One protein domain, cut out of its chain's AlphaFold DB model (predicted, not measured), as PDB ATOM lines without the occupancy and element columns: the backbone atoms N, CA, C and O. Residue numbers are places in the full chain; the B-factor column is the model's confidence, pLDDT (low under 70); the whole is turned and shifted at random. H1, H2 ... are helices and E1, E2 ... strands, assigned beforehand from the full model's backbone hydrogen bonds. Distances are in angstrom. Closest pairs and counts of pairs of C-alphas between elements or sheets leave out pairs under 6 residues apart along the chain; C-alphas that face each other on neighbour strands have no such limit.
ATOM      1  N   GLY A 563     113.257  69.231 120.480       79.19
ATOM      2  CA  GLY A 563     112.723  70.011 121.588       79.19
ATOM      3  C   GLY A 563     113.688  70.075 122.756       79.19
ATOM      4  O   GLY A 563     114.786  69.533 122.688       79.19
ATOM      5  N   VAL A 564     113.271  70.739 123.828       81.38
ATOM      6  CA  VAL A 564     114.032  70.793 125.083       81.38
ATOM      7  C   VAL A 564     114.020  69.402 125.734       81.38
ATOM      8  O   VAL A 564     112.999  68.718 125.609       81.38
ATOM      9  N   PRO A 565     115.113  68.943 126.378       80.31
ATOM     10  CA  PRO A 565     115.104  67.737 127.201       80.31
ATOM     11  C   PRO A 565     113.877  67.694 128.108       80.31
ATOM     12  O   PRO A 565     113.506  68.705 128.689       80.31
ATOM     13  N   SER A 566     113.238  66.534 128.194       77.00
ATOM     14  CA  SER A 566     112.010  66.343 128.959       77.00
ATOM     15  C   SER A 566     112.152  65.139 129.876       77.00
ATOM     16  O   SER A 566     112.986  64.258 129.667       77.00
ATOM     17  N   THR A 567     111.330  65.097 130.915       73.38
ATOM     18  CA  THR A 567     111.349  64.032 131.920       73.38
ATOM     19  C   THR A 567     110.096  63.190 131.806       73.38
ATOM     20  O   THR A 567     109.159  63.308 132.587       73.38
ATOM     21  N   THR A 568     110.058  62.339 130.786       82.00
ATOM     22  CA  THR A 568     108.975  61.370 130.608       82.00
ATOM     23  C   THR A 568     109.425  59.975 131.012       82.00
ATOM     24  O   THR A 568     110.566  59.583 130.761       82.00
ATOM     25  N   GLU A 569     108.517  59.222 131.624       84.88
ATOM     26  CA  GLU A 569     108.676  57.782 131.807       84.88
ATOM     27  C   GLU A 569     108.755  57.071 130.443       84.88
ATOM     28  O   GLU A 569     108.230  57.580 129.442       84.88
ATOM     29  N   PRO A 570     109.421  55.906 130.371       87.00
ATOM     30  CA  PRO A 570     109.483  55.133 129.140       87.00
ATOM     31  C   PRO A 570     108.083  54.654 128.737       87.00
ATOM     32  O   PRO A 570     107.301  54.190 129.560       87.00
ATOM     33  N   ASP A 571     107.777  54.720 127.441       86.44
ATOM     34  CA  ASP A 571     106.462  54.369 126.890       86.44
ATOM     35  C   ASP A 571     106.223  52.855 126.753       86.44
ATOM     36  O   ASP A 571     105.142  52.429 126.348       86.44
ATOM     37  N   ILE A 572     107.228  52.048 127.095       81.00
ATOM     38  CA  ILE A 572     107.206  50.583 127.115       81.00
ATOM     39  C   ILE A 572     108.125  50.056 128.234       81.00
ATOM     40  O   ILE A 572     109.171  50.656 128.490       81.00
ATOM     41  N   PRO A 573     107.801  48.930 128.893       80.50
ATOM     42  CA  PRO A 573     108.681  48.321 129.889       80.50
ATOM     43  C   PRO A 573     109.878  47.609 129.237       80.50
ATOM     44  O   PRO A 573     109.809  47.174 128.086       80.50
ATOM     45  N   ILE A 574     110.964  47.452 129.998       75.56
ATOM     46  CA  ILE A 574     112.130  46.636 129.630       75.56
ATOM     47  C   ILE A 574     112.379  45.568 130.687       75.56
ATOM     48  O   ILE A 574     112.279  45.828 131.885       75.56
ATOM     49  N   TYR A 575     112.781  44.394 130.225       72.06
ATOM     50  CA  TYR A 575     113.275  43.307 131.054       72.06
ATOM     51  C   TYR A 575     114.775  43.160 130.837       72.06
ATOM     52  O   TYR A 575     115.239  43.186 129.696       72.06
ATOM     53  N   ILE A 576     115.528  43.016 131.927       73.12
ATOM     54  CA  ILE A 576     116.975  42.796 131.877       73.12
ATOM     55  C   ILE A 576     117.292  41.413 132.428       73.12
ATOM     56  O   ILE A 576     116.864  41.072 133.536       73.12
ATOM     57  N   SER A 577     118.063  40.655 131.655       67.44
ATOM     58  CA  SER A 577     118.634  39.360 132.015       67.44
ATOM     59  C   SER A 577     120.161  39.420 131.979       67.44
ATOM     60  O   SER A 577     120.748  40.133 131.165       67.44
ATOM     61  N   ILE A 578     120.812  38.647 132.849       75.38
ATOM     62  CA  ILE A 578     122.246  38.366 132.738       75.38
ATOM     63  C   ILE A 578     122.391  37.179 131.789       75.38
ATOM     64  O   ILE A 578     121.877  36.094 132.063       75.38
ATOM     65  N   GLU A 579     123.066  37.379 130.663       71.94
ATOM     66  CA  GLU A 579     123.233  36.363 129.627       71.94
ATOM     67  C   GLU A 579     124.718  36.152 129.315       71.94
ATOM     68  O   GLU A 579     125.565  37.011 129.567       71.94
ATOM     69  N   ARG A 580     125.041  34.981 128.760       68.88
ATOM     70  CA  ARG A 580     126.345  34.746 128.142       68.88
ATOM     71  C   ARG A 580     126.374  35.457 126.793       68.88
ATOM     72  O   ARG A 580     125.404  35.365 126.045       68.88
ATOM     73  N   ASP A 581     127.501  36.065 126.441       65.25
ATOM     74  CA  ASP A 581     127.716  36.530 125.074       65.25
ATOM     75  C   ASP A 581     127.809  35.327 124.107       65.25
ATOM     76  O   ASP A 581     128.766  34.546 124.191       65.25
ATOM     77  N   PRO A 582     126.833  35.130 123.196       54.25
ATOM     78  CA  PRO A 582     126.835  33.989 122.287       54.25
ATOM     79  C   PRO A 582     127.876  34.129 121.169       54.25
ATOM     80  O   PRO A 582     128.147  33.155 120.472       54.25
ATOM     81  N   THR A 583     128.443  35.323 120.973       57.69
ATOM     82  CA  THR A 583     129.446  35.586 119.932       57.69
ATOM     83  C   THR A 583     130.856  35.201 120.370       57.69
ATOM     84  O   THR A 583     131.739  35.044 119.527       57.69
ATOM     85  N   LEU A 584     131.073  34.996 121.676       61.31
ATOM     86  CA  LEU A 584     132.381  34.686 122.236       61.31
ATOM     87  C   LEU A 584     132.486  33.211 122.666       61.31
ATOM     88  O   LEU A 584     131.610  32.673 123.359       61.31
ATOM     89  N   PRO A 585     133.602  32.534 122.327       59.28
ATOM     90  CA  PRO A 585     133.830  31.148 122.734       59.28
ATOM     91  C   PRO A 585     133.992  31.016 124.253       59.28
ATOM     92  O   PRO A 585     133.685  29.967 124.819       59.28
ATOM     93  N   LYS A 586     134.415  32.092 124.925       67.38
ATOM     94  CA  LYS A 586     134.578  32.160 126.379       67.38
ATOM     95  C   LYS A 586     133.282  32.612 127.075       67.38
ATOM     96  O   LYS A 586     132.515  33.373 126.486       67.38
ATOM     97  N   PRO A 587     133.040  32.187 128.329       71.69
ATOM     98  CA  PRO A 587     131.828  32.508 129.087       71.69
ATOM     99  C   PRO A 587     131.834  33.950 129.629       71.69
ATOM    100  O   PRO A 587     131.848  34.174 130.836       71.69
ATOM    101  N   PHE A 588     131.853  34.946 128.743       79.06
ATOM    102  CA  PHE A 588     131.664  36.345 129.133       79.06
ATOM    103  C   PHE A 588     130.193  36.624 129.441       79.06
ATOM    104  O   PHE A 588     129.315  36.125 128.734       79.06
ATOM    105  N   ILE A 589     129.935  37.439 130.463       79.62
ATOM    106  CA  ILE A 589     128.583  37.862 130.839       79.62
ATOM    107  C   ILE A 589     128.254  39.259 130.304       79.62
ATOM    108  O   ILE A 589     129.122  40.130 130.213       79.62
ATOM    109  N   CYS A 590     126.986  39.476 129.974       78.56
ATOM    110  CA  CYS A 590     126.426  40.767 129.588       78.56
ATOM    111  C   CYS A 590     125.002  40.936 130.146       78.56
ATOM    112  O   CYS A 590     124.356  39.965 130.539       78.56
ATOM    113  N   LEU A 591     124.511  42.175 130.186       80.75
ATOM    114  CA  LEU A 591     123.110  42.490 130.458       80.75
ATOM    115  C   LEU A 591     122.348  42.603 129.138       80.75
ATOM    116  O   LEU A 591     122.612  43.505 128.343       80.75
ATOM    117  N   ALA A 592     121.398  41.708 128.909       77.94
ATOM    118  CA  ALA A 592     120.540  41.688 127.734       77.94
ATOM    119  C   ALA A 592     119.207  42.386 128.032       77.94
ATOM    120  O   ALA A 592     118.525  42.054 128.999       77.94
ATOM    121  N   GLY A 593     118.830  43.355 127.196       76.56
ATOM    122  CA  GLY A 593     117.566  44.082 127.303       76.56
ATOM    123  C   GLY A 593     116.500  43.492 126.385       76.56
ATOM    124  O   GLY A 593     116.758  43.261 125.198       76.56
ATOM    125  N   ARG A 594     115.287  43.277 126.903       73.62
ATOM    126  CA  ARG A 594     114.150  42.725 126.157       73.62
ATOM    127  C   ARG A 594     112.894  43.571 126.302       73.62
ATOM    128  O   ARG A 594     112.569  44.035 127.389       73.62
ATOM    129  N   VAL A 595     112.165  43.710 125.201       73.25
ATOM    130  CA  VAL A 595     110.845  44.354 125.129       73.25
ATOM    131  C   VAL A 595     109.913  43.377 124.429       73.25
ATOM    132  O   VAL A 595     110.274  42.838 123.382       73.25
ATOM    133  N   ASP A 596     108.751  43.098 125.020       71.44
ATOM    134  CA  ASP A 596     107.784  42.114 124.506       71.44
ATOM    135  C   ASP A 596     108.433  40.748 124.182       71.44
ATOM    136  O   ASP A 596     108.164  40.116 123.159       71.44
ATOM    137  N   GLY A 597     109.383  40.323 125.026       57.19
ATOM    138  CA  GLY A 597     110.163  39.089 124.872       57.19
ATOM    139  C   GLY A 597     111.261  39.120 123.795       57.19
ATOM    140  O   GLY A 597     112.085  38.202 123.733       57.19
ATOM    141  N   LYS A 598     111.336  40.170 122.968       62.62
ATOM    142  CA  LYS A 598     112.350  40.317 121.912       62.62
ATOM    143  C   LYS A 598     113.608  40.985 122.453       62.62
ATOM    144  O   LYS A 598     113.522  41.987 123.150       62.62
ATOM    145  N   LEU A 599     114.775  40.449 122.096       70.25
ATOM    146  CA  LEU A 599     116.078  41.039 122.418       70.25
ATOM    147  C   LEU A 599     116.286  42.338 121.628       70.25
ATOM    148  O   LEU A 599     116.272  42.313 120.397       70.25
ATOM    149  N   ILE A 600     116.516  43.447 122.334       73.62
ATOM    150  CA  ILE A 600     116.688  44.786 121.739       73.62
ATOM    151  C   ILE A 600     118.136  45.301 121.795       73.62
ATOM    152  O   ILE A 600     118.468  46.300 121.148       73.62
ATOM    153  N   GLY A 601     118.996  44.619 122.553       75.50
ATOM    154  CA  GLY A 601     120.430  44.878 122.671       75.50
ATOM    155  C   GLY A 601     121.027  44.160 123.882       75.50
ATOM    156  O   GLY A 601     120.285  43.627 124.711       75.50
ATOM    157  N   ALA A 602     122.352  44.160 123.992       77.94
ATOM    158  CA  ALA A 602     123.052  43.712 125.188       77.94
ATOM    159  C   ALA A 602     124.232  44.632 125.496       77.94
ATOM    160  O   ALA A 602     124.756  45.308 124.610       77.94
ATOM    161  N   THR A 603     124.641  44.675 126.758       81.56
ATOM    162  CA  THR A 603     125.721  45.546 127.209       81.56
ATOM    163  C   THR A 603     126.630  44.892 128.243       81.56
ATOM    164  O   THR A 603     126.179  44.106 129.076       81.56
ATOM    165  N   GLY A 604     127.924  45.201 128.178       85.44
ATOM    166  CA  GLY A 604     128.897  44.779 129.175       85.44
ATOM    167  C   GLY A 604     128.680  45.502 130.503       85.44
ATOM    168  O   GLY A 604     128.409  46.703 130.542       85.44
ATOM    169  N   ILE A 605     128.856  44.781 131.609       89.38
ATOM    170  CA  ILE A 605     128.801  45.352 132.961       89.38
ATOM    171  C   ILE A 605     129.859  46.446 133.104       89.38
ATOM    172  O   ILE A 605     129.552  47.531 133.589       89.38
ATOM    173  N   THR A 606     131.076  46.219 132.606       89.00
ATOM    174  CA  THR A 606     132.148  47.219 132.669       89.00
ATOM    175  C   THR A 606     131.755  48.525 131.969       89.00
ATOM    176  O   THR A 606     132.013  49.608 132.489       89.00
ATOM    177  N   SER A 607     131.076  48.441 130.822       87.06
ATOM    178  CA  SER A 607     130.592  49.601 130.063       87.06
ATOM    179  C   SER A 607     129.530  50.397 130.824       87.06
ATOM    180  O   SER A 607     129.550  51.632 130.817       87.06
ATOM    181  N   ILE A 608     128.641  49.697 131.535       90.44
ATOM    182  CA  ILE A 608     127.669  50.326 132.433       90.44
ATOM    183  C   ILE A 608     128.394  51.056 133.563       90.44
ATOM    184  O   ILE A 608     128.152  52.245 133.760       90.44
ATOM    185  N   LEU A 609     129.302  50.377 134.274       92.00
ATOM    186  CA  LEU A 609     130.024  50.958 135.410       92.00
ATOM    187  C   LEU A 609     130.805  52.212 134.987       92.00
ATOM    188  O   LEU A 609     130.714  53.239 135.654       92.00
ATOM    189  N   LYS A 610     131.504  52.169 133.842       88.81
ATOM    190  CA  LYS A 610     132.224  53.330 133.283       88.81
ATOM    191  C   LYS A 610     131.279  54.505 133.004       88.81
ATOM    192  O   LYS A 610     131.574  55.634 133.391       88.81
ATOM    193  N   THR A 611     130.138  54.242 132.365       88.00
ATOM    194  CA  THR A 611     129.167  55.290 132.009       88.00
ATOM    195  C   THR A 611     128.502  55.889 133.239       88.00
ATOM    196  O   THR A 611     128.354  57.109 133.321       88.00
ATOM    197  N   LEU A 612     128.134  55.064 134.222       91.19
ATOM    198  CA  LEU A 612     127.570  55.529 135.488       91.19
ATOM    199  C   LEU A 612     128.588  56.362 136.274       91.19
ATOM    200  O   LEU A 612     128.269  57.483 136.663       91.19
ATOM    201  N   ALA A 613     129.826  55.878 136.420       90.19
ATOM    202  CA  ALA A 613     130.897  56.604 137.102       90.19
ATOM    203  C   ALA A 613     131.173  57.966 136.457       90.19
ATOM    204  O   ALA A 613     131.333  58.964 137.158       90.19
ATOM    205  N   LEU A 614     131.165  58.034 135.124       85.69
ATOM    206  CA  LEU A 614     131.273  59.304 134.414       85.69
ATOM    207  C   LEU A 614     130.079  60.225 134.700       85.69
ATOM    208  O   LEU A 614     130.248  61.420 134.935       85.69
ATOM    209  N   SER A 615     128.876  59.655 134.692       87.31
ATOM    210  CA  SER A 615     127.624  60.393 134.841       87.31
ATOM    211  C   SER A 615     127.448  60.990 136.243       87.31
ATOM    212  O   SER A 615     126.892  62.080 136.373       87.31
ATOM    213  N   PHE A 616     127.959  60.337 137.293       86.62
ATOM    214  CA  PHE A 616     127.881  60.844 138.669       86.62
ATOM    215  C   PHE A 616     128.777  62.058 138.949       86.62
ATOM    216  O   PHE A 616     128.485  62.808 139.871       86.62
ATOM    217  N   ARG A 617     129.810  62.321 138.134       77.44
ATOM    218  CA  ARG A 617     130.678  63.510 138.293       77.44
ATOM    219  C   ARG A 617     130.002  64.819 137.860       77.44
ATOM    220  O   ARG A 617     130.470  65.908 138.176       77.44
ATOM    221  N   ILE A 618     128.918  64.729 137.092       72.06
ATOM    222  CA  ILE A 618     128.292  65.875 136.418       72.06
ATOM    223  C   ILE A 618     127.478  66.749 137.386       72.06
ATOM    224  O   ILE A 618     127.654  67.968 137.350       72.06
ATOM    225  N   PRO A 619     126.610  66.195 138.263       59.75
ATOM    226  CA  PRO A 619     125.805  67.008 139.176       59.75
ATOM    227  C   PRO A 619     126.633  67.855 140.153       59.75
ATOM    228  O   PRO A 619     126.182  68.930 140.535       59.75
ATOM    229  N   GLU A 620     127.846  67.425 140.514       59.75
ATOM    230  CA  GLU A 620     128.732  68.135 141.455       59.75
ATOM    231  C   GLU A 620     129.287  69.462 140.909       59.75
ATOM    232  O   GLU A 620     129.720  70.318 141.676       59.75
ATOM    233  N   THR A 621     129.265  69.658 139.587       58.47
ATOM    234  CA  THR A 621     129.896  70.807 138.907       58.47
ATOM    235  C   THR A 621     128.891  71.835 138.377       58.47
ATOM    236  O   THR A 621     129.273  72.798 137.711       58.47
ATOM    237  N   CYS A 622     127.596  71.646 138.648       63.56
ATOM    238  CA  CYS A 622     126.543  72.523 138.144       63.56
ATOM    239  C   CYS A 622     126.412  73.797 139.007       63.56
ATOM    240  O   CYS A 622     126.327  73.680 140.231       63.56
ATOM    241  N   PRO A 623     126.363  75.008 138.417       67.00
ATOM    242  CA  PRO A 623     126.124  76.236 139.176       67.00
ATOM    243  C   PRO A 623     124.761  76.204 139.889       67.00
ATOM    244  O   PRO A 623     123.774  75.697 139.345       67.00
ATOM    245  N   GLU A 624     124.694  76.763 141.104       56.53
ATOM    246  CA  GLU A 624     123.440  76.881 141.859       56.53
ATOM    247  C   GLU A 624     122.400  77.651 141.023       56.53
ATOM    248  O   GLU A 624     122.584  78.824 140.707       56.53
ATOM    249  N   GLY A 625     121.313  76.970 140.636       55.59
ATOM    250  CA  GLY A 625     120.254  77.517 139.775       55.59
ATOM    251  C   GLY A 625     120.179  76.924 138.362       55.59
ATOM    252  O   GLY A 625     119.209  77.199 137.659       55.59
ATOM    253  N   GLY A 626     121.135  76.073 137.969       61.50
ATOM    254  CA  GLY A 626     121.167  75.442 136.648       61.50
ATOM    255  C   GLY A 626     121.502  76.419 135.515       61.50
ATOM    256  O   GLY A 626     121.543  77.637 135.693       61.50
ATOM    257  N   HIS A 627     121.765  75.886 134.325       66.56
ATOM    258  CA  HIS A 627     122.000  76.715 133.145       66.56
ATOM    259  C   HIS A 627     120.678  77.088 132.455       66.56
ATOM    260  O   HIS A 627     119.768  76.266 132.362       66.56
ATOM    261  N   GLN A 628     120.564  78.336 131.979       55.88
ATOM    262  CA  GLN A 628     119.314  78.894 131.438       55.88
ATOM    263  C   GLN A 628     119.132  78.712 129.922       55.88
ATOM    264  O   GLN A 628     118.097  79.108 129.387       55.88
ATOM    265  N   VAL A 629     120.115  78.156 129.206       59.75
ATOM    266  CA  VAL A 629     120.041  78.044 127.744       59.75
ATOM    267  C   VAL A 629     119.236  76.794 127.359       59.75
ATOM    268  O   VAL A 629     119.645  75.678 127.682       59.75
ATOM    269  N   PRO A 630     118.099  76.930 126.647       63.69
ATOM    270  CA  PRO A 630     117.350  75.774 126.178       63.69
ATOM    271  C   PRO A 630     118.134  75.074 125.063       63.69
ATOM    272  O   PRO A 630     118.281  75.587 123.953       63.69
ATOM    273  N   HIS A 631     118.633  73.876 125.355       72.56
ATOM    274  CA  HIS A 631     119.250  73.016 124.355       72.56
ATOM    275  C   HIS A 631     118.182  72.252 123.577       72.56
ATOM    276  O   HIS A 631     117.254  71.704 124.161       72.56
ATOM    277  N   ILE A 632     118.338  72.181 122.256       78.75
ATOM    278  CA  ILE A 632     117.466  71.377 121.400       78.75
ATOM    279  C   ILE A 632     118.090  69.992 121.240       78.75
ATOM    280  O   ILE A 632     119.196  69.850 120.714       78.75
ATOM    281  N   VAL A 633     117.361  68.972 121.682       81.88
ATOM    282  CA  VAL A 633     117.708  67.559 121.535       81.88
ATOM    283  C   VAL A 633     116.734  66.860 120.603       81.88
ATOM    284  O   VAL A 633     115.606  67.310 120.394       81.88
ATOM    285  N   ARG A 634     117.169  65.731 120.043       81.56
ATOM    286  CA  ARG A 634     116.297  64.809 119.319       81.56
ATOM    287  C   ARG A 634     115.694  63.818 120.309       81.56
ATOM    288  O   ARG A 634     116.400  62.932 120.792       81.56
ATOM    289  N   HIS A 635     114.398  63.941 120.573       80.94
ATOM    290  CA  HIS A 635     113.689  62.994 121.428       80.94
ATOM    291  C   HIS A 635     113.518  61.658 120.725       80.94
ATOM    292  O   HIS A 635     112.957  61.586 119.630       80.94
ATOM    293  N   THR A 636     113.984  60.596 121.375       81.44
ATOM    294  CA  THR A 636     113.749  59.217 120.946       81.44
ATOM    295  C   THR A 636     112.974  58.501 122.040       81.44
ATOM    296  O   THR A 636     113.443  58.397 123.171       81.44
ATOM    297  N   LYS A 637     111.776  58.009 121.713       83.81
ATOM    298  CA  LYS A 637     110.981  57.212 122.658       83.81
ATOM    299  C   LYS A 637     111.632  55.849 122.896       83.81
ATOM    300  O   LYS A 637     112.273  55.308 121.992       83.81
ATOM    301  N   ALA A 638     111.400  55.249 124.062       86.75
ATOM    302  CA  ALA A 638     111.895  53.909 124.369       86.75
ATOM    303  C   ALA A 638     111.379  52.872 123.348       86.75
ATOM    304  O   ALA A 638     112.150  52.046 122.856       86.75
ATOM    305  N   SER A 639     110.118  52.995 122.918       84.38
ATOM    306  CA  SER A 639     109.512  52.169 121.860       84.38
ATOM    307  C   SER A 639     110.121  52.354 120.470       84.38
ATOM    308  O   SER A 639     110.027  51.467 119.623       84.38
ATOM    309  N   GLN A 640     110.733  53.505 120.199       80.69
ATOM    310  CA  GLN A 640     111.446  53.754 118.946       80.69
ATOM    311  C   GLN A 640     112.862  53.188 119.024       80.69
ATOM    312  O   GLN A 640     113.326  52.559 118.074       80.69
ATOM    313  N   TRP A 641     113.523  53.345 120.173       80.56
ATOM    314  CA  TRP A 641     114.840  52.768 120.431       80.56
ATOM    315  C   TRP A 641     114.837  51.236 120.358       80.56
ATOM    316  O   TRP A 641     115.764  50.630 119.814       80.56
ATOM    317  N   SER A 642     113.785  50.600 120.882       79.06
ATOM    318  CA  SER A 642     113.654  49.141 120.940       79.06
ATOM    319  C   SER A 642     113.488  48.478 119.568       79.06
ATOM    320  O   SER A 642     113.872  47.323 119.400       79.06
ATOM    321  N   LYS A 643     112.964  49.198 118.566       75.44
ATOM    322  CA  LYS A 643     112.716  48.661 117.215       75.44
ATOM    323  C   LYS A 643     113.986  48.366 116.425       75.44
ATOM    324  O   LYS A 643     113.948  47.537 115.521       75.44
ATOM    325  N   HIS A 644     115.101  49.014 116.755       65.94
ATOM    326  CA  HIS A 644     116.337  48.892 115.992       65.94
ATOM    327  C   HIS A 644     117.428  48.216 116.820       65.94
ATOM    328  O   HIS A 644     118.070  48.837 117.667       65.94
ATOM    329  N   ARG A 645     117.647  46.922 116.568       61.72
ATOM    330  CA  ARG A 645     118.697  46.134 117.236       61.72
ATOM    331  C   ARG A 645     120.099  46.443 116.699       61.72
ATOM    332  O   ARG A 645     121.048  46.409 117.466       61.72
ATOM    333  N   VAL A 646     120.207  46.727 115.398       55.62
ATOM    334  CA  VAL A 646     121.480  46.756 114.645       55.62
ATOM    335  C   VAL A 646     121.993  48.172 114.377       55.62
ATOM    336  O   VAL A 646     123.192  48.404 114.446       55.62
ATOM    337  N   ARG A 647     121.107  49.131 114.079       60.00
ATOM    338  CA  ARG A 647     121.469  50.540 113.849       60.00
ATOM    339  C   ARG A 647     120.696  51.429 114.795       60.00
ATOM    340  O   ARG A 647     119.498  51.645 114.605       60.00
ATOM    341  N   LYS A 648     121.365  51.925 115.829       67.31
ATOM    342  CA  LYS A 648     120.749  52.895 116.727       67.31
ATOM    343  C   LYS A 648     120.605  54.237 115.992       67.31
ATOM    344  O   LYS A 648     121.414  54.562 115.126       67.31
ATOM    345  N   PRO A 649     119.574  55.043 116.298       57.94
ATOM    346  CA  PRO A 649     119.303  56.309 115.602       57.94
ATOM    347  C   PRO A 649     120.376  57.405 115.796       57.94
ATOM    348  O   PRO A 649     120.179  58.538 115.351       57.94
ATOM    349  N   THR A 650     121.499  57.080 116.442       58.41
ATOM    350  CA  THR A 650     122.621  57.961 116.790       58.41
ATOM    351  C   THR A 650     123.563  58.275 115.631       58.41
ATOM    352  O   THR A 650     124.219  59.317 115.649       58.41
ATOM    353  N   ASP A 651     123.575  57.441 114.591       52.78
ATOM    354  CA  ASP A 651     124.689  57.378 113.635       52.78
ATOM    355  C   ASP A 651     124.557  58.323 112.422       52.78
ATOM    356  O   ASP A 651     125.344  58.227 111.485       52.78
ATOM    357  N   GLN A 652     123.546  59.205 112.384       54.53
ATOM    358  CA  GLN A 652     123.196  59.956 111.161       54.53
ATOM    359  C   GLN A 652     122.758  61.425 111.370       54.53
ATOM    360  O   GLN A 652     122.210  62.019 110.441       54.53
ATOM    361  N   VAL A 653     122.897  62.025 112.567       55.34
ATOM    362  CA  VAL A 653     122.214  63.306 112.878       55.34
ATOM    363  C   VAL A 653     123.090  64.361 113.563       55.34
ATOM    364  O   VAL A 653     123.833  64.082 114.494       55.34
ATOM    365  N   LYS A 654     122.872  65.624 113.160       61.22
ATOM    366  CA  LYS A 654     123.476  66.873 113.673       61.22
ATOM    367  C   LYS A 654     123.146  67.223 115.144       61.22
ATOM    368  O   LYS A 654     123.787  68.103 115.710       61.22
ATOM    369  N   PHE A 655     122.148  66.583 115.762       68.00
ATOM    370  CA  PHE A 655     121.680  66.853 117.134       68.00
ATOM    371  C   PHE A 655     121.997  65.683 118.070       68.00
ATOM    372  O   PHE A 655     121.992  64.529 117.647       68.00
ATOM    373  N   SER A 656     122.206  65.967 119.359       76.00
ATOM    374  CA  SER A 656     122.308  64.925 120.386       76.00
ATOM    375  C   SER A 656     120.972  64.192 120.559       76.00
ATOM    376  O   SER A 656     119.910  64.819 120.576       76.00
ATOM    377  N   ASN A 657     121.028  62.867 120.693       79.38
ATOM    378  CA  ASN A 657     119.864  62.023 120.948       79.38
ATOM    379  C   ASN A 657     119.583  61.995 122.446       79.38
ATOM    380  O   ASN A 657     120.504  61.835 123.244       79.38
ATOM    381  N   TYR A 658     118.315  62.136 122.817       85.38
ATOM    382  CA  TYR A 658     117.876  62.121 124.203       85.38
ATOM    383  C   TYR A 658     116.745  61.108 124.373       85.38
ATOM    384  O   TYR A 658     115.720  61.193 123.693       85.38
ATOM    385  N   ILE A 659     116.948  60.135 125.261       87.69
ATOM    386  CA  ILE A 659     115.938  59.144 125.637       87.69
ATOM    387  C   ILE A 659     115.533  59.432 127.073       87.69
ATOM    388  O   ILE A 659     116.321  59.237 127.997       87.69
ATOM    389  N   ALA A 660     114.309  59.908 127.261       85.25
ATOM    390  CA  ALA A 660     113.753  60.144 128.584       85.25
ATOM    391  C   ALA A 660     113.280  58.818 129.201       85.25
ATOM    392  O   ALA A 660     112.509  58.079 128.589       85.25
ATOM    393  N   VAL A 661     113.776  58.517 130.401       85.56
ATOM    394  CA  VAL A 661     113.479  57.298 131.165       85.56
ATOM    395  C   VAL A 661     113.232  57.642 132.634       85.56
ATOM    396  O   VAL A 661     113.729  56.957 133.522       85.56
ATOM    397  N   ALA A 662     112.503  58.737 132.877       82.94
ATOM    398  CA  ALA A 662     112.372  59.417 134.168       82.94
ATOM    399  C   ALA A 662     112.267  58.447 135.360       82.94
ATOM    400  O   ALA A 662     111.255  57.781 135.546       82.94
ATOM    401  N   GLY A 663     113.336  58.351 136.152       77.44
ATOM    402  CA  GLY A 663     113.407  57.502 137.342       77.44
ATOM    403  C   GLY A 663     113.334  55.986 137.113       77.44
ATOM    404  O   GLY A 663     113.344  55.253 138.095       77.44
ATOM    405  N   HIS A 664     113.286  55.483 135.873       86.50
ATOM    406  CA  HIS A 664     113.156  54.054 135.578       86.50
ATOM    407  C   HIS A 664     114.531  53.352 135.628       86.50
ATOM    408  O   HIS A 664     115.321  53.475 134.680       86.50
ATOM    409  N   PRO A 665     114.841  52.550 136.668       85.81
ATOM    410  CA  PRO A 665     116.211  52.095 136.922       85.81
ATOM    411  C   PRO A 665     116.734  51.133 135.848       85.81
ATOM    412  O   PRO A 665     117.823  51.338 135.315       85.81
ATOM    413  N   LEU A 666     115.912  50.158 135.436       84.88
ATOM    414  CA  LEU A 666     116.296  49.155 134.435       84.88
ATOM    415  C   LEU A 666     116.619  49.787 133.076       84.88
ATOM    416  O   LEU A 666     117.722  49.623 132.561       84.88
ATOM    417  N   TRP A 667     115.691  50.569 132.517       88.81
ATOM    418  CA  TRP A 667     115.927  51.318 131.281       88.81
ATOM    419  C   TRP A 667     117.200  52.162 131.348       88.81
ATOM    420  O   TRP A 667     117.961  52.190 130.386       88.81
ATOM    421  N   THR A 668     117.471  52.784 132.492       90.50
ATOM    422  CA  THR A 668     118.661  53.619 132.679       90.50
ATOM    423  C   THR A 668     119.946  52.809 132.681       90.50
ATOM    424  O   THR A 668     120.873  53.158 131.961       90.50
ATOM    425  N   VAL A 669     119.998  51.707 133.432       89.12
ATOM    426  CA  VAL A 669     121.158  50.802 133.471       89.12
ATOM    427  C   VAL A 669     121.440  50.220 132.086       89.12
ATOM    428  O   VAL A 669     122.580  50.253 131.621       89.12
ATOM    429  N   PHE A 670     120.404  49.751 131.385       88.69
ATOM    430  CA  PHE A 670     120.547  49.230 130.027       88.69
ATOM    431  C   PHE A 670     121.064  50.300 129.056       88.69
ATOM    432  O   PHE A 670     122.024  50.059 128.322       88.69
ATOM    433  N   LEU A 671     120.460  51.492 129.060       88.88
ATOM    434  CA  LEU A 671     120.849  52.568 128.154       88.88
ATOM    435  C   LEU A 671     122.210  53.180 128.497       88.88
ATOM    436  O   LEU A 671     122.904  53.592 127.577       88.88
ATOM    437  N   ALA A 672     122.627  53.196 129.766       89.25
ATOM    438  CA  ALA A 672     123.982  53.587 130.157       89.25
ATOM    439  C   ALA A 672     125.016  52.686 129.472       89.25
ATOM    440  O   ALA A 672     125.976  53.155 128.871       89.25
ATOM    441  N   GLY A 673     124.772  51.380 129.486       85.81
ATOM    442  CA  GLY A 673     125.629  50.436 128.795       85.81
ATOM    443  C   GLY A 673     125.580  50.547 127.264       85.81
ATOM    444  O   GLY A 673     126.607  50.386 126.610       85.81
ATOM    445  N   GLN A 674     124.414  50.840 126.678       82.44
ATOM    446  CA  GLN A 674     124.286  51.097 125.233       82.44
ATOM    447  C   GLN A 674     124.966  52.410 124.814       82.44
ATOM    448  O   GLN A 674     125.516  52.496 123.722       82.44
ATOM    449  N   ALA A 675     124.963  53.424 125.681       80.31
ATOM    450  CA  ALA A 675     125.623  54.704 125.440       80.31
ATOM    451  C   ALA A 675     127.144  54.565 125.334       80.31
ATOM    452  O   ALA A 675     127.765  55.281 124.560       80.31
ATOM    453  N   ALA A 676     127.750  53.625 126.059       75.62
ATOM    454  CA  ALA A 676     129.178  53.335 125.942       75.62
ATOM    455  C   ALA A 676     129.584  52.729 124.584       75.62
ATOM    456  O   ALA A 676     130.755  52.800 124.223       75.62
ATOM    457  N   GLN A 677     128.640  52.108 123.870       71.38
ATOM    458  CA  GLN A 677     128.864  51.403 122.598       71.38
ATOM    459  C   GLN A 677     128.650  52.299 121.377       71.38
ATOM    460  O   GLN A 677     128.939  51.910 120.249       71.38
ATOM    461  N   THR A 678     128.095  53.499 121.556       68.56
ATOM    462  CA  THR A 678     127.965  54.420 120.430       68.56
ATOM    463  C   THR A 678     129.350  54.940 120.050       68.56
ATOM    464  O   THR A 678     130.195  55.203 120.904       68.56
ATOM    465  N   SER A 679     129.577  55.152 118.753       61.62
ATOM    466  CA  SER A 679     130.840  55.696 118.226       61.62
ATOM    467  C   SER A 679     131.239  57.039 118.859       61.62
ATOM    468  O   SER A 679     132.421  57.375 118.940       61.62
ATOM    469  N   THR A 680     130.248  57.792 119.337       62.38
ATOM    470  CA  THR A 680     130.387  59.081 120.020       62.38
ATOM    471  C   THR A 680     130.345  58.971 121.552       62.38
ATOM    472  O   THR A 680     130.679  59.916 122.257       62.38
ATOM    473  N   GLY A 681     129.979  57.822 122.115       70.94
ATOM    474  CA  GLY A 681     129.714  57.679 123.544       70.94
ATOM    475  C   GLY A 681     128.427  58.383 124.010       70.94
ATOM    476  O   GLY A 681     127.631  58.920 123.225       70.94
ATOM    477  N   GLY A 682     128.218  58.403 125.326       78.75
ATOM    478  CA  GLY A 682     127.043  59.026 125.925       78.75
ATOM    479  C   GLY A 682     127.013  58.981 127.452       78.75
ATOM    480  O   GLY A 682     127.944  58.489 128.086       78.75
ATOM    481  N   LEU A 683     125.943  59.531 128.038       85.94
ATOM    482  CA  LEU A 683     125.804  59.738 129.486       85.94
ATOM    483  C   LEU A 683     124.379  59.543 129.992       85.94
ATOM    484  O   LEU A 683     123.403  59.787 129.279       85.94
ATOM    485  N   VAL A 684     124.275  59.233 131.282       87.69
ATOM    486  CA  VAL A 684     123.042  59.386 132.049       87.69
ATOM    487  C   VAL A 684     122.970  60.804 132.613       87.69
ATOM    488  O   VAL A 684     123.893  61.299 133.255       87.69
ATOM    489  N   VAL A 685     121.851  61.474 132.375       86.56
ATOM    490  CA  VAL A 685     121.565  62.826 132.848       86.56
ATOM    491  C   VAL A 685     120.768  62.723 134.148       86.56
ATOM    492  O   VAL A 685     119.552  62.524 134.144       86.56
ATOM    493  N   PHE A 686     121.472  62.849 135.274       79.69
ATOM    494  CA  PHE A 686     120.870  62.891 136.616       79.69
ATOM    495  C   PHE A 686     120.337  64.278 137.004       79.69
ATOM    496  O   PHE A 686     119.514  64.383 137.906       79.69
ATOM    497  N   GLY A 687     120.799  65.338 136.336       74.81
ATOM    498  CA  GLY A 687     120.430  66.721 136.644       74.81
ATOM    499  C   GLY A 687     120.468  67.612 135.404       74.81
ATOM    500  O   GLY A 687     119.548  67.598 134.591       74.81
ATOM    501  N   CYS A 688     121.533  68.402 135.244       77.81
ATOM    502  CA  CYS A 688     121.645  69.372 134.153       77.81
ATOM    503  C   CYS A 688     122.147  68.738 132.843       77.81
ATOM    504  O   CYS A 688     123.268  68.227 132.774       77.81
ATOM    505  N   PHE A 689     121.341  68.839 131.781       80.00
ATOM    506  CA  PHE A 689     121.713  68.381 130.438       80.00
ATOM    507  C   PHE A 689     122.933  69.125 129.875       80.00
ATOM    508  O   PHE A 689     123.808  68.499 129.283       80.00
ATOM    509  N   GLU A 690     123.028  70.441 130.085       79.19
ATOM    510  CA  GLU A 690     124.158  71.236 129.590       79.19
ATOM    511  C   GLU A 690     125.483  70.799 130.224       79.19
ATOM    512  O   GLU A 690     126.469  70.611 129.513       79.19
ATOM    513  N   CYS A 691     125.500  70.546 131.537       79.62
ATOM    514  CA  CYS A 691     126.676  69.997 132.214       79.62
ATOM    515  C   CYS A 691     127.088  68.662 131.584       79.62
ATOM    516  O   CYS A 691     128.252  68.488 131.241       79.62
ATOM    517  N   ALA A 692     126.130  67.759 131.349       80.69
ATOM    518  CA  ALA A 692     126.412  66.478 130.708       80.69
ATOM    519  C   ALA A 692     126.972  66.660 129.288       80.69
ATOM    520  O   ALA A 692     127.932  65.998 128.893       80.69
ATOM    521  N   GLN A 693     126.418  67.598 128.519       78.69
ATOM    522  CA  GLN A 693     126.903  67.899 127.180       78.69
ATOM    523  C   GLN A 693     128.319  68.486 127.191       78.69
ATOM    524  O   GLN A 693     129.139  68.117 126.348       78.69
ATOM    525  N   ASN A 694     128.622  69.371 128.138       77.50
ATOM    526  CA  ASN A 694     129.940  69.977 128.285       77.50
ATOM    527  C   ASN A 694     130.987  68.945 128.725       77.50
ATOM    528  O   ASN A 694     132.063  68.910 128.132       77.50
ATOM    529  N   THR A 695     130.647  68.041 129.650       78.00
ATOM    530  CA  THR A 695     131.504  66.905 130.032       78.00
ATOM    531  C   THR A 695     131.815  65.997 128.838       78.00
ATOM    532  O   THR A 695     132.964  65.611 128.639       78.00
ATOM    533  N   MET A 696     130.830  65.700 127.980       75.25
ATOM    534  CA  MET A 696     131.092  64.931 126.753       75.25
ATOM    535  C   MET A 696     132.018  65.669 125.785       75.25
ATOM    536  O   MET A 696     132.920  65.065 125.209       75.25
ATOM    537  N   LYS A 697     131.815  66.979 125.598       71.69
ATOM    538  CA  LYS A 697     132.648  67.797 124.703       71.69
ATOM    539  C   LYS A 697     134.097  67.883 125.180       71.69
ATOM    540  O   LYS A 697     134.994  67.798 124.346       71.69
ATOM    541  N   SER A 698     134.333  68.028 126.486       66.56
ATOM    542  CA  SER A 698     135.694  68.063 127.030       66.56
ATOM    543  C   SER A 698     136.426  66.738 126.811       66.56
ATOM    544  O   SER A 698     137.599  66.753 126.462       66.56
ATOM    545  N   MET A 699     135.727  65.604 126.914       64.12
ATOM    546  CA  MET A 699     136.312  64.282 126.644       64.12
ATOM    547  C   MET A 699     136.569  64.023 125.153       64.12
ATOM    548  O   MET A 699     137.539  63.359 124.793       64.12
ATOM    549  N   ALA A 700     135.725  64.553 124.264       54.94
ATOM    550  CA  ALA A 700     135.924  64.440 122.820       54.94
ATOM    551  C   ALA A 700     137.139  65.250 122.321       54.94
ATOM    552  O   ALA A 700     137.734  64.891 121.310       54.94
ATOM    553  N   PHE A 701     137.538  66.312 123.032       41.47
ATOM    554  CA  PHE A 701     138.697  67.139 122.674       41.47
ATOM    555  C   PHE A 701     140.045  66.415 122.875       41.47
ATOM    556  O   PHE A 701     141.028  66.766 122.226       41.47
ATOM    557  N   GLU A 702     140.085  65.376 123.716       43.75
ATOM    558  CA  GLU A 702     141.274  64.538 123.953       43.75
ATOM    559  C   GLU A 702     141.429  63.405 122.916       43.75
ATOM    560  O   GLU A 702     142.539  62.930 122.680       43.75
ATOM    561  N   ARG A 703     140.350  63.014 122.218       43.31
ATOM    562  CA  ARG A 703     140.379  62.035 121.114       43.31
ATOM    563  C   ARG A 703     140.386  62.765 119.766       43.31
ATOM    564  O   ARG A 703     139.338  63.116 119.232       43.31
ATOM    565  N   GLN A 704     141.567  63.012 119.196       38.69
ATOM    566  CA  GLN A 704     141.682  63.660 117.883       38.69
ATOM    567  C   GLN A 704     140.904  62.913 116.771       38.69
ATOM    568  O   GLN A 704     141.093  61.721 116.554       38.69
ATOM    569  N   GLN A 705     140.117  63.693 116.013       41.72
ATOM    570  CA  GLN A 705     139.602  63.471 114.646       41.72
ATOM    571  C   GLN A 705     138.594  62.330 114.363       41.72
ATOM    572  O   GLN A 705     138.974  61.196 114.100       41.72
ATOM    573  N   LYS A 706     137.309  62.721 114.228       37.09
ATOM    574  CA  LYS A 706     136.304  62.377 113.171       37.09
ATOM    575  C   LYS A 706     134.882  62.422 113.759       37.09
ATOM    576  O   LYS A 706     134.266  61.397 114.007       37.09
ATOM    577  N   TRP A 707     134.366  63.621 114.018       42.44
ATOM    578  CA  TRP A 707     133.089  63.825 114.726       42.44
ATOM    579  C   TRP A 707     132.116  64.744 113.970       42.44
ATOM    580  O   TRP A 707     131.360  65.497 114.574       42.44
ATOM    581  N   SER A 708     132.145  64.751 112.635       42.62
ATOM    582  CA  SER A 708     131.384  65.753 111.876       42.62
ATOM    583  C   SER A 708     129.929  65.387 111.555       42.62
ATOM    584  O   SER A 708     129.232  66.256 111.041       42.62
ATOM    585  N   GLU A 709     129.432  64.173 111.849       47.34
ATOM    586  CA  GLU A 709     128.090  63.760 111.368       47.34
ATOM    587  C   GLU A 709     127.201  62.954 112.350       47.34
ATOM    588  O   GLU A 709     126.017  62.778 112.062       47.34
ATOM    589  N   ALA A 710     127.698  62.517 113.517       50.72
ATOM    590  CA  ALA A 710     126.942  61.684 114.473       50.72
ATOM    591  C   ALA A 710     126.661  62.395 115.814       50.72
ATOM    592  O   ALA A 710     127.467  63.197 116.289       50.72
ATOM    593  N   GLY A 711     125.520  62.088 116.446       57.78
ATOM    594  CA  GLY A 711     125.083  62.708 117.704       57.78
ATOM    595  C   GLY A 711     125.338  61.828 118.935       57.78
ATOM    596  O   GLY A 711     125.114  60.623 118.884       57.78
ATOM    597  N   ASN A 712     125.747  62.427 120.064       71.19
ATOM    598  CA  ASN A 712     125.861  61.759 121.381       71.19
ATOM    599  C   ASN A 712     124.524  61.162 121.858       71.19
ATOM    600  O   ASN A 712     123.469  61.723 121.543       71.19
ATOM    601  N   LEU A 713     124.572  60.104 122.679       77.19
ATOM    602  CA  LEU A 713     123.399  59.560 123.379       77.19
ATOM    603  C   LEU A 713     123.315  60.079 124.823       77.19
ATOM    604  O   LEU A 713     124.224  59.876 125.621       77.19
ATOM    605  N   PHE A 714     122.195  60.697 125.182       80.62
ATOM    606  CA  PHE A 714     121.887  61.106 126.550       80.62
ATOM    607  C   PHE A 714     120.641  60.387 127.060       80.62
ATOM    608  O   PHE A 714     119.640  60.265 126.353       80.62
ATOM    609  N   VAL A 715     120.702  59.927 128.306       78.88
ATOM    610  CA  VAL A 715     119.638  59.168 128.968       78.88
ATOM    611  C   VAL A 715     119.078  60.006 130.112       78.88
ATOM    612  O   VAL A 715     119.760  60.227 131.105       78.88
ATOM    613  N   GLY A 716     117.854  60.508 129.979       79.12
ATOM    614  CA  GLY A 716     117.216  61.367 130.976       79.12
ATOM    615  C   GLY A 716     116.671  60.586 132.165       79.12
ATOM    616  O   GLY A 716     115.599  60.001 132.042       79.12
ATOM    617  N   TYR A 717     117.374  60.596 133.303       77.56
ATOM    618  CA  TYR A 717     116.964  59.866 134.511       77.56
ATOM    619  C   TYR A 717     116.359  60.766 135.594       77.56
ATOM    620  O   TYR A 717     115.307  60.438 136.141       77.56
TER     621      TYR A 717
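This is residues 563 to 717 of the 735 residues of an uncharacterized protein of Mollisia scopiformis (UniProt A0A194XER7). Look first for a stack in which helix H3 lies between two sheets, a twisted three-stranded one, E1 E2 E3, and a four-stranded one, E4 E5 E7 E6, while H4 covers the other face of the four-stranded sheet. H1 runs past H3 from one sheet to the other, crossing H3 about perpendicularly, and long loops wind round the outside. The printed part has 155 residues, with four named helices and seven named strands in the order E1 E2 E3 H1 E4 H2 E5 H3 E6 H4 E7; the class is mixed, helices and strands, with 73 residues, under half, in named elements. The sheet of three, in the order E1 E2 E3, is antiparallel, and the sheet of four, in the order E4 E5 E7 E6, is parallel. The whole is compact, with a radius of gyration of the C-alphas of 15.3 A, and spans 47 by 36 by 29 A.

Begin with E1, residues 575 to 580, E2, residues 589 to 595, and E3, residues 598 to 603: they form a meander, each strand the antiparallel neighbour of the one before, in a strongly twisted sheet. In the hairpin E1 and E2, find N 577 and O 592 within hydrogen-bond range at 3.0 A; in the hairpin E2 and E3, N 593 and O 601 are 2.9 A apart. H1, residues 605 to 616, only grazes this sheet with its residues 605 to 608. H1 touches H3, residues 665 to 675, about perpendicular at 80 degrees, their closest C-alphas being those of Ile 608 and Gly 673, 4.2 A apart. H3 is on the meander's sheet at a height of 8.9 A, over E2 and E3, and runs across the strands at 66 degrees to E2 on the local plane. Next come E4, residues 633 to 635, E5, residues 657 to 660, E6, residues 682 to 685, and E7, residues 713 to 716. E4 and E5 have N 658 and O 634 within hydrogen-bond range at 2.9 A, E5 and E7 have N 716 and O 659 at 2.8 A, and E7 and E6 have N 685 and O 715 at 2.7 A. H3 is on this sheet too, over E7 and E6 at a height of 8.7 A, along the strands; H4, residues 689 to 700, is on the opposite face at 9.5 A, which gives three layers, helices on both faces of a sheet. H2, residues 638 to 641, touches no helix; its closest C-alpha to E5 is that of Ala 638, 6.7 A from that of Ile 659. E4, H2, E5 and E6, H4, E7 are strand-helix-strand units, two parallel neighbour strands with a helix between, and E5, H3, E6 is a split one, with E7 between its strands; the three crossovers are right-handed. In H1, H3 and H4 every O i to N i+4 pair is within hydrogen-bond range; H2 is too short for one.

Find C-alpha 575 at (113.275, 43.307, 131.054), where E1 begins; it runs 15.9 A, E2 19.7 A and E3 15.3 A. H1 starts at C-alpha 605, (128.801, 45.352, 132.961), and is 16.5 A long; H3 is 15.1 A and H4 16.6 A. E5 and E7 measure 10.0 A each, E6 9.6 A, E4 6.1 A and H2 5.0 A. E7 ends at C-alpha 716, (117.216, 61.367, 130.976).

The C-alphas farthest apart, those of Pro 585 and Gly 625, are 51.2 A apart. The printed part has no cut. The links H1 to E4, H2 to E5 and H4 to E7 are long. The mean pLDDT of the printed part is 73.2, and 51 residues are under 70, among them 619 to 630, 644 to 655 and 698 to 711.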